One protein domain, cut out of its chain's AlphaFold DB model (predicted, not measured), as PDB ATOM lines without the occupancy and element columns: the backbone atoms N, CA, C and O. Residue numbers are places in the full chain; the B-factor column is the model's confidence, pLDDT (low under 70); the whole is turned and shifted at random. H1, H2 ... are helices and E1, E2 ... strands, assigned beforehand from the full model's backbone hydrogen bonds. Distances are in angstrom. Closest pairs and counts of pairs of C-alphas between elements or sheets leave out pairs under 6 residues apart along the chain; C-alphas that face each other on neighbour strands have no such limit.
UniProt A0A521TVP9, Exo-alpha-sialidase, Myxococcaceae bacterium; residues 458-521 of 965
ATOM      1  N   ALA A 458     -77.839  22.189 110.457       84.19
ATOM      2  CA  ALA A 458     -76.622  22.456 109.698       84.19
ATOM      3  C   ALA A 458     -75.830  21.165 109.388       84.19
ATOM      4  O   ALA A 458     -75.676  20.315 110.274       84.19
ATOM      5  N   PRO A 459     -75.267  21.007 108.171       85.06
ATOM      6  CA  PRO A 459     -74.448  19.849 107.824       85.06
ATOM      7  C   PRO A 459     -73.261  19.678 108.778       85.06
ATOM      8  O   PRO A 459     -72.513  20.618 109.025       85.06
ATOM      9  N   SER A 460     -73.003  18.454 109.245       80.25
ATOM     10  CA  SER A 460     -71.889  18.150 110.166       80.25
ATOM     11  C   SER A 460     -70.485  18.356 109.567       80.25
ATOM     12  O   SER A 460     -69.478  18.298 110.281       80.25
ATOM     13  N   THR A 461     -70.408  18.621 108.261       80.19
ATOM     14  CA  THR A 461     -69.214  19.034 107.510       80.19
ATOM     15  C   THR A 461     -69.030  20.550 107.426       80.19
ATOM     16  O   THR A 461     -67.928  20.993 107.103       80.19
ATOM     17  N   LEU A 462     -70.061  21.347 107.719       81.69
ATOM     18  CA  LEU A 462     -69.965  22.801 107.767       81.69
ATOM     19  C   LEU A 462     -69.069  23.206 108.943       81.69
ATOM     20  O   LEU A 462     -69.212  22.699 110.054       81.69
ATOM     21  N   ARG A 463     -68.129  24.112 108.688       77.94
ATOM     22  CA  ARG A 463     -67.300  24.765 109.704       77.94
ATOM     23  C   ARG A 463     -67.519  26.251 109.547       77.94
ATOM     24  O   ARG A 463     -67.421  26.746 108.422       77.94
ATOM     25  N   CYS A 464     -67.818  26.944 110.637       76.38
ATOM     26  CA  CYS A 464     -67.924  28.396 110.570       76.38
ATOM     27  C   CYS A 464     -66.523  28.980 110.429       76.38
ATOM     28  O   CYS A 464     -66.204  29.637 109.436       76.38
ATOM     29  N   ASN A 465     -65.641  28.621 111.359       72.50
ATOM     30  CA  ASN A 465     -64.263  29.062 111.308       72.50
ATOM     31  C   ASN A 465     -63.446  28.304 110.241       72.50
ATOM     32  O   ASN A 465     -63.240  27.093 110.336       72.50
ATOM     33  N   ARG A 466     -62.896  29.039 109.265       65.81
ATOM     34  CA  ARG A 466     -61.968  28.515 108.242       65.81
ATOM     35  C   ARG A 466     -60.499  28.477 108.689       65.81
ATOM     36  O   ARG A 466     -59.709  27.774 108.064       65.81
ATOM     37  N   ARG A 467     -60.132  29.218 109.741       73.38
ATOM     38  CA  ARG A 467     -58.766  29.359 110.285       73.38
ATOM     39  C   ARG A 467     -58.395  28.255 111.299       73.38
ATOM     40  O   ARG A 467     -57.216  28.063 111.571       73.38
ATOM     41  N   GLY A 468     -59.364  27.454 111.762       67.12
ATOM     42  CA  GLY A 468     -59.139  26.143 112.408       67.12
ATOM     43  C   GLY A 468     -59.370  26.058 113.925       67.12
ATOM     44  O   GLY A 468     -59.403  24.956 114.468       67.12
ATOM     45  N   ALA A 469     -59.589  27.183 114.598       72.38
ATOM     46  CA  ALA A 469     -59.874  27.318 116.031       72.38
ATOM     47  C   ALA A 469     -61.382  27.279 116.380       72.38
ATOM     48  O   ALA A 469     -61.904  28.134 117.093       72.38
ATOM     49  N   GLU A 470     -62.148  26.352 115.804       73.56
ATOM     50  CA  GLU A 470     -63.582  26.242 116.121       73.56
ATOM     51  C   GLU A 470     -63.773  25.801 117.587       73.56
ATOM     52  O   GLU A 470     -63.150  24.837 118.033       73.56
ATOM     53  N   GLY A 471     -64.592  26.529 118.356       70.88
ATOM     54  CA  GLY A 471     -64.735  26.315 119.804       70.88
ATOM     55  C   GLY A 471     -63.724  27.056 120.697       70.88
ATOM     56  O   GLY A 471     -63.827  26.949 121.917       70.88
ATOM     57  N   VAL A 472     -62.777  27.813 120.131       74.44
ATOM     58  CA  VAL A 472     -61.811  28.651 120.872       74.44
ATOM     59  C   VAL A 472     -62.319  30.097 120.947       74.44
ATOM     60  O   VAL A 472     -63.040  30.531 120.054       74.44
ATOM     61  N   GLY A 473     -61.982  30.827 122.018       79.50
ATOM     62  CA  GLY A 473     -62.267  32.262 122.172       79.50
ATOM     63  C   GLY A 473     -63.694  32.667 121.793       79.50
ATOM     64  O   GLY A 473     -64.672  32.012 122.166       79.50
ATOM     65  N   VAL A 474     -63.807  33.733 121.006       85.25
ATOM     66  CA  VAL A 474     -65.075  34.277 120.491       85.25
ATOM     67  C   VAL A 474     -65.731  33.356 119.453       85.25
ATOM     68  O   VAL A 474     -66.954  33.306 119.309       85.25
ATOM     69  N   CYS A 475     -64.923  32.526 118.802       81.88
ATOM     70  CA  CYS A 475     -65.302  31.518 117.813       81.88
ATOM     71  C   CYS A 475     -66.119  30.363 118.417       81.88
ATOM     72  O   CYS A 475     -66.750  29.604 117.683       81.88
ATOM     73  N   SER A 476     -66.140  30.235 119.749       83.19
ATOM     74  CA  SER A 476     -67.032  29.328 120.484       83.19
ATOM     75  C   SER A 476     -68.518  29.701 120.379       83.19
ATOM     76  O   SER A 476     -69.376  28.831 120.514       83.19
ATOM     77  N   ALA A 477     -68.826  30.971 120.093       83.12
ATOM     78  CA  ALA A 477     -70.186  31.477 119.919       83.12
ATOM     79  C   ALA A 477     -70.615  31.607 118.443       83.12
ATOM     80  O   ALA A 477     -71.739  32.038 118.179       83.12
ATOM     81  N   ALA A 478     -69.756  31.235 117.485       85.19
ATOM     82  CA  ALA A 478     -70.111  31.204 116.068       85.19
ATOM     83  C   ALA A 478     -71.208  30.158 115.809       85.19
ATOM     84  O   ALA A 478     -71.125  29.026 116.295       85.19
ATOM     85  N   ARG A 479     -72.245  30.521 115.047       86.31
ATOM     86  CA  ARG A 479     -73.394  29.646 114.769       86.31
ATOM     87  C   ARG A 479     -73.652  29.526 113.273       86.31
ATOM     88  O   ARG A 479     -73.610  30.538 112.576       86.31
ATOM     89  N   PRO A 480     -73.971  28.325 112.766       87.62
ATOM     90  CA  PRO A 480     -74.438  28.177 111.399       87.62
ATOM     91  C   PRO A 480     -75.839  28.779 111.258       87.62
ATOM     92  O   PRO A 480     -76.668  28.659 112.162       87.62
ATOM     93  N   VAL A 481     -76.104  29.411 110.119       89.94
ATOM     94  CA  VAL A 481     -77.399  30.015 109.789       89.94
ATOM     95  C   VAL A 481     -77.742  29.709 108.335       89.94
ATOM     96  O   VAL A 481     -76.856  29.720 107.475       89.94
ATOM     97  N   CYS A 482     -79.012  29.430 108.051       89.69
ATOM     98  CA  CYS A 482     -79.480  29.368 106.675       89.69
ATOM     99  C   CYS A 482     -79.745  30.784 106.145       89.69
ATOM    100  O   CYS A 482     -80.311  31.613 106.854       89.69
ATOM    101  N   ASN A 483     -79.325  31.064 104.910       90.38
ATOM    102  CA  ASN A 483     -79.562  32.338 104.217       90.38
ATOM    103  C   ASN A 483     -80.371  32.103 102.924       90.38
ATOM    104  O   ASN A 483     -80.107  32.739 101.899       90.38
ATOM    105  N   GLY A 484     -81.277  31.121 102.953       87.69
ATOM    106  CA  GLY A 484     -82.023  30.612 101.804       87.69
ATOM    107  C   GLY A 484     -81.141  30.350 100.594       87.69
ATOM    108  O   GLY A 484     -80.179  29.591 100.673       87.69
ATOM    109  N   ALA A 485     -81.408  31.037  99.483       86.50
ATOM    110  CA  ALA A 485     -80.691  30.864  98.216       86.50
ATOM    111  C   ALA A 485     -79.184  31.204  98.254       86.50
ATOM    112  O   ALA A 485     -78.456  30.864  97.319       86.50
ATOM    113  N   ALA A 486     -78.681  31.850  99.315       86.62
ATOM    114  CA  ALA A 486     -77.240  32.003  99.556       86.62
ATOM    115  C   ALA A 486     -76.615  30.812 100.323       86.62
ATOM    116  O   ALA A 486     -75.394  30.752 100.491       86.62
ATOM    117  N   GLY A 487     -77.436  29.854 100.756       87.44
ATOM    118  CA  GLY A 487     -77.060  28.630 101.450       87.44
ATOM    119  C   GLY A 487     -76.663  28.828 102.914       87.44
ATOM    120  O   GLY A 487     -76.870  29.876 103.538       87.44
ATOM    121  N   TRP A 488     -76.061  27.779 103.478       88.94
ATOM    122  CA  TRP A 488     -75.518  27.796 104.833       88.94
ATOM    123  C   TRP A 488     -74.342  28.772 104.956       88.94
ATOM    124  O   TRP A 488     -73.256  28.540 104.421       88.94
ATOM    125  N   GLY A 489     -74.562  29.836 105.721       87.06
ATOM    126  CA  GLY A 489     -73.532  30.749 106.206       87.06
ATOM    127  C   GLY A 489     -73.339  30.587 107.711       87.06
ATOM    128  O   GLY A 489     -73.814  29.622 108.313       87.06
ATOM    129  N   CYS A 490     -72.666  31.554 108.335       86.75
ATOM    130  CA  CYS A 490     -72.524  31.603 109.787       86.75
ATOM    131  C   CYS A 490     -72.650  33.024 110.326       86.75
ATOM    132  O   CYS A 490     -72.123  33.967 109.735       86.75
ATOM    133  N   THR A 491     -73.300  33.149 111.480       87.69
ATOM    134  CA  THR A 491     -73.258  34.342 112.321       87.69
ATOM    135  C   THR A 491     -72.130  34.228 113.340       87.69
ATOM    136  O   THR A 491     -71.787  33.144 113.817       87.69
ATOM    137  N   TYR A 492     -71.563  35.379 113.682       84.75
ATOM    138  CA  TYR A 492     -70.532  35.534 114.699       84.75
ATOM    139  C   TYR A 492     -70.981  36.608 115.700       84.75
ATOM    140  O   TYR A 492     -71.716  37.521 115.312       84.75
ATOM    141  N   PRO A 493     -70.560  36.532 116.972       81.50
ATOM    142  CA  PRO A 493     -70.733  37.629 117.926       81.50
ATOM    143  C   PRO A 493     -69.972  38.898 117.494       81.50
ATOM    144  O   PRO A 493     -69.040  38.855 116.691       81.50
ATOM    145  N   THR A 494     -70.344  40.036 118.078       77.75
ATOM    146  CA  THR A 494     -69.873  41.384 117.702       77.75
ATOM    147  C   THR A 494     -68.381  41.656 117.931       77.75
ATOM    148  O   THR A 494     -67.866  42.643 117.403       77.75
ATOM    149  N   SER A 495     -67.664  40.801 118.663       77.38
ATOM    150  CA  SER A 495     -66.206  40.860 118.855       77.38
ATOM    151  C   SER A 495     -65.391  40.162 117.754       77.38
ATOM    152  O   SER A 495     -64.207  40.446 117.625       77.38
ATOM    153  N   TYR A 496     -65.996  39.322 116.903       82.88
ATOM    154  CA  TYR A 496     -65.270  38.603 115.843       82.88
ATOM    155  C   TYR A 496     -64.667  39.543 114.783       82.88
ATOM    156  O   TYR A 496     -65.320  40.489 114.328       82.88
ATOM    157  N   ARG A 497     -63.429  39.273 114.351       76.50
ATOM    158  CA  ARG A 497     -62.687  40.060 113.350       76.50
ATOM    159  C   ARG A 497     -61.923  39.131 112.400       76.50
ATOM    160  O   ARG A 497     -60.880  38.617 112.775       76.50
ATOM    161  N   ASP A 498     -62.379  38.951 111.156       73.94
ATOM    162  CA  ASP A 498     -61.638  38.153 110.155       73.94
ATOM    163  C   ASP A 498     -60.375  38.897 109.671       73.94
ATOM    164  O   ASP A 498     -60.373  39.585 108.648       73.94
ATOM    165  N   LEU A 499     -59.312  38.800 110.469       71.00
ATOM    166  CA  LEU A 499     -58.010  39.438 110.288       71.00
ATOM    167  C   LEU A 499     -56.893  38.392 110.415       71.00
ATOM    168  O   LEU A 499     -57.081  37.321 110.987       71.00
ATOM    169  N   ASP A 500     -55.703  38.707 109.904       69.00
ATOM    170  CA  ASP A 500     -54.529  37.824 110.019       69.00
ATOM    171  C   ASP A 500     -53.729  38.030 111.325       69.00
ATOM    172  O   ASP A 500     -52.814  37.260 111.615       69.00
ATOM    173  N   SER A 501     -54.077  39.058 112.103       68.69
ATOM    174  CA  SER A 501     -53.524  39.392 113.421       68.69
ATOM    175  C   SER A 501     -54.542  40.214 114.213       68.69
ATOM    176  O   SER A 501     -55.301  40.984 113.619       68.69
ATOM    177  N   GLU A 502     -54.553  40.092 115.538       73.75
ATOM    178  CA  GLU A 502     -55.564  40.740 116.387       73.75
ATOM    179  C   GLU A 502     -55.303  42.236 116.589       73.75
ATOM    180  O   GLU A 502     -54.180  42.660 116.846       73.75
ATOM    181  N   ALA A 503     -56.359  43.039 116.430       74.38
ATOM    182  CA  ALA A 503     -56.321  44.503 116.507       74.38
ATOM    183  C   ALA A 503     -56.859  45.062 117.843       74.38
ATOM    184  O   ALA A 503     -56.806  46.273 118.076       74.38
ATOM    185  N   TYR A 504     -57.411  44.181 118.681       84.75
ATOM    186  CA  TYR A 504     -58.108  44.484 119.925       84.75
ATOM    187  C   TYR A 504     -57.683  43.466 120.986       84.75
ATOM    188  O   TYR A 504     -57.834  42.266 120.770       84.75
ATOM    189  N   CYS A 505     -57.109  43.969 122.074       85.19
ATOM    190  CA  CYS A 505     -56.330  43.212 123.048       85.19
ATOM    191  C   CYS A 505     -57.159  42.909 124.303       85.19
ATOM    192  O   CYS A 505     -56.983  43.556 125.339       85.19
ATOM    193  N   ASP A 506     -58.120  41.990 124.191       83.75
ATOM    194  CA  ASP A 506     -59.054  41.623 125.266       83.75
ATOM    195  C   ASP A 506     -58.798  40.233 125.878       83.75
ATOM    196  O   ASP A 506     -59.517  39.823 126.795       83.75
ATOM    197  N   GLY A 507     -57.758  39.523 125.427       85.00
ATOM    198  CA  GLY A 507     -57.430  38.183 125.911       85.00
ATOM    199  C   GLY A 507     -58.294  37.064 125.315       85.00
ATOM    200  O   GLY A 507     -58.311  35.957 125.866       85.00
ATOM    201  N   LEU A 508     -59.006  37.318 124.210       85.19
ATOM    202  CA  LEU A 508     -59.818  36.336 123.489       85.19
ATOM    203  C   LEU A 508     -59.332  36.148 122.044       85.19
ATOM    204  O   LEU A 508     -59.040  37.116 121.356       85.19
ATOM    205  N   ASP A 509     -59.354  34.900 121.555       84.50
ATOM    206  CA  ASP A 509     -59.193  34.591 120.123       84.50
ATOM    207  C   ASP A 509     -60.414  35.153 119.367       84.50
ATOM    208  O   ASP A 509     -61.502  34.560 119.364       84.50
ATOM    209  N   ASN A 510     -60.230  36.349 118.812       83.44
ATOM    210  CA  ASN A 510     -61.185  37.196 118.105       83.44
ATOM    211  C   ASN A 510     -61.091  37.009 116.583       83.44
ATOM    212  O   ASN A 510     -62.091  37.204 115.883       83.44
ATOM    213  N   ASN A 511     -59.917  36.625 116.065       81.31
ATOM    214  CA  ASN A 511     -59.699  36.318 114.646       81.31
ATOM    215  C   ASN A 511     -59.808  34.825 114.298       81.31
ATOM    216  O   ASN A 511     -59.927  34.463 113.125       81.31
ATOM    217  N   CYS A 512     -59.852  33.965 115.313       83.31
ATOM    218  CA  CYS A 512     -60.074  32.531 115.224       83.31
ATOM    219  C   CYS A 512     -58.902  31.698 114.668       83.31
ATOM    220  O   CYS A 512     -59.133  30.659 114.031       83.31
ATOM    221  N   ASN A 513     -57.651  32.103 114.928       83.31
ATOM    222  CA  ASN A 513     -56.442  31.385 114.482       83.31
ATOM    223  C   ASN A 513     -55.793  30.439 115.519       83.31
ATOM    224  O   ASN A 513     -54.787  29.798 115.199       83.31
ATOM    225  N   ALA A 514     -56.399  30.267 116.700       82.00
ATOM    226  CA  ALA A 514     -55.901  29.477 117.836       82.00
ATOM    227  C   ALA A 514     -54.688  30.103 118.543       82.00
ATOM    228  O   ALA A 514     -53.815  29.404 119.072       82.00
ATOM    229  N   ARG A 515     -54.657  31.433 118.561       83.62
ATOM    230  CA  ARG A 515     -53.772  32.279 119.365       83.62
ATOM    231  C   ARG A 515     -54.624  33.373 120.017       83.62
ATOM    232  O   ARG A 515     -55.843  33.330 119.910       83.62
ATOM    233  N   VAL A 516     -53.982  34.243 120.783       84.38
ATOM    234  CA  VAL A 516     -54.610  35.357 121.489       84.38
ATOM    235  C   VAL A 516     -53.627  36.527 121.461       84.38
ATOM    236  O   VAL A 516     -52.438  36.329 121.744       84.38
ATOM    237  N   ASP A 517     -54.129  37.724 121.164       80.50
ATOM    238  CA  ASP A 517     -53.449  39.018 121.268       80.50
ATOM    239  C   ASP A 517     -52.178  39.184 120.380       80.50
ATOM    240  O   ASP A 517     -51.307  39.999 120.688       80.50
ATOM    241  N   GLU A 518     -52.009  38.460 119.253       76.12
ATOM    242  CA  GLU A 518     -50.719  38.482 118.503       76.12
ATOM    243  C   GLU A 518     -50.283  39.851 117.945       76.12
ATOM    244  O   GLU A 518     -49.105  40.018 117.615       76.12
ATOM    245  N   GLY A 519     -51.210  40.794 117.755       78.19
ATOM    246  CA  GLY A 519     -50.919  42.138 117.237       78.19
ATOM    247  C   GLY A 519     -50.655  43.190 118.319       78.19
ATOM    248  O   GLY A 519     -50.373  44.344 117.991       78.19
ATOM    249  N   CYS A 520     -50.755  42.814 119.594       84.44
ATOM    250  CA  CYS A 520     -50.792  43.749 120.710       84.44
ATOM    251  C   CYS A 520     -49.420  44.346 121.045       84.44
ATOM    252  O   CYS A 520     -48.408  43.651 121.149       84.44
ATOM    253  N   GLN A 521     -49.400  45.665 121.230       89.38
ATOM    254  CA  GLN A 521     -48.186  46.454 121.415       89.38
ATOM    255  C   GLN A 521     -47.845  46.641 122.895       89.38
ATOM    256  O   GLN A 521     -48.716  46.887 123.733       89.38
TER     257      GLN A 521
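This is residues 458 to 521 of the 965 residues of the protein "Exo-alpha-sialidase" of Myxococcaceae bacterium (UniProt A0A521TVP9). With little regular structure, the model is a rod made mostly of loops: a strand hairpin, E1 and E2, lies towards one end, a single short helix, H1, near the middle, and the looping stretch 492 to 521 makes the other end. The 64 printed residues hold H1, E1 and E2 in that order, 13 residues in named elements, class mixed; the two-stranded sheet is antiparallel. It is only just compact, close to loose, with a radius of gyration of the C-alphas of 12.5 A and spans of 43 by 18 by 17 A.

H1, residues 473 to 477, has 0 of 1 O i to N i+4 pairs within hydrogen-bond range, but 2 of 2 O i to N i+3 pairs. A tight link of 1 residue leads to E1, residues 479 to 482. E1 and E2, residues 488 to 491, form a hairpin, antiparallel at 136 degrees; N 481 and O 489 are within hydrogen-bond range at 2.9 A. H1 and E2 are apart.

H1 begins at C-alpha 473 (-62.267, 32.262, 122.172) and is 8.3 A long. E1 measures 10.1 A. E2, 10.2 A, ends at C-alpha 491 (-73.258, 34.342, 112.321).

The C-alphas farthest apart, of Ala 485 and Gln 521, are 42.9 A apart. The printed part has no cut. Residues 466, 468 and 500 to 501 have pLDDT under 70.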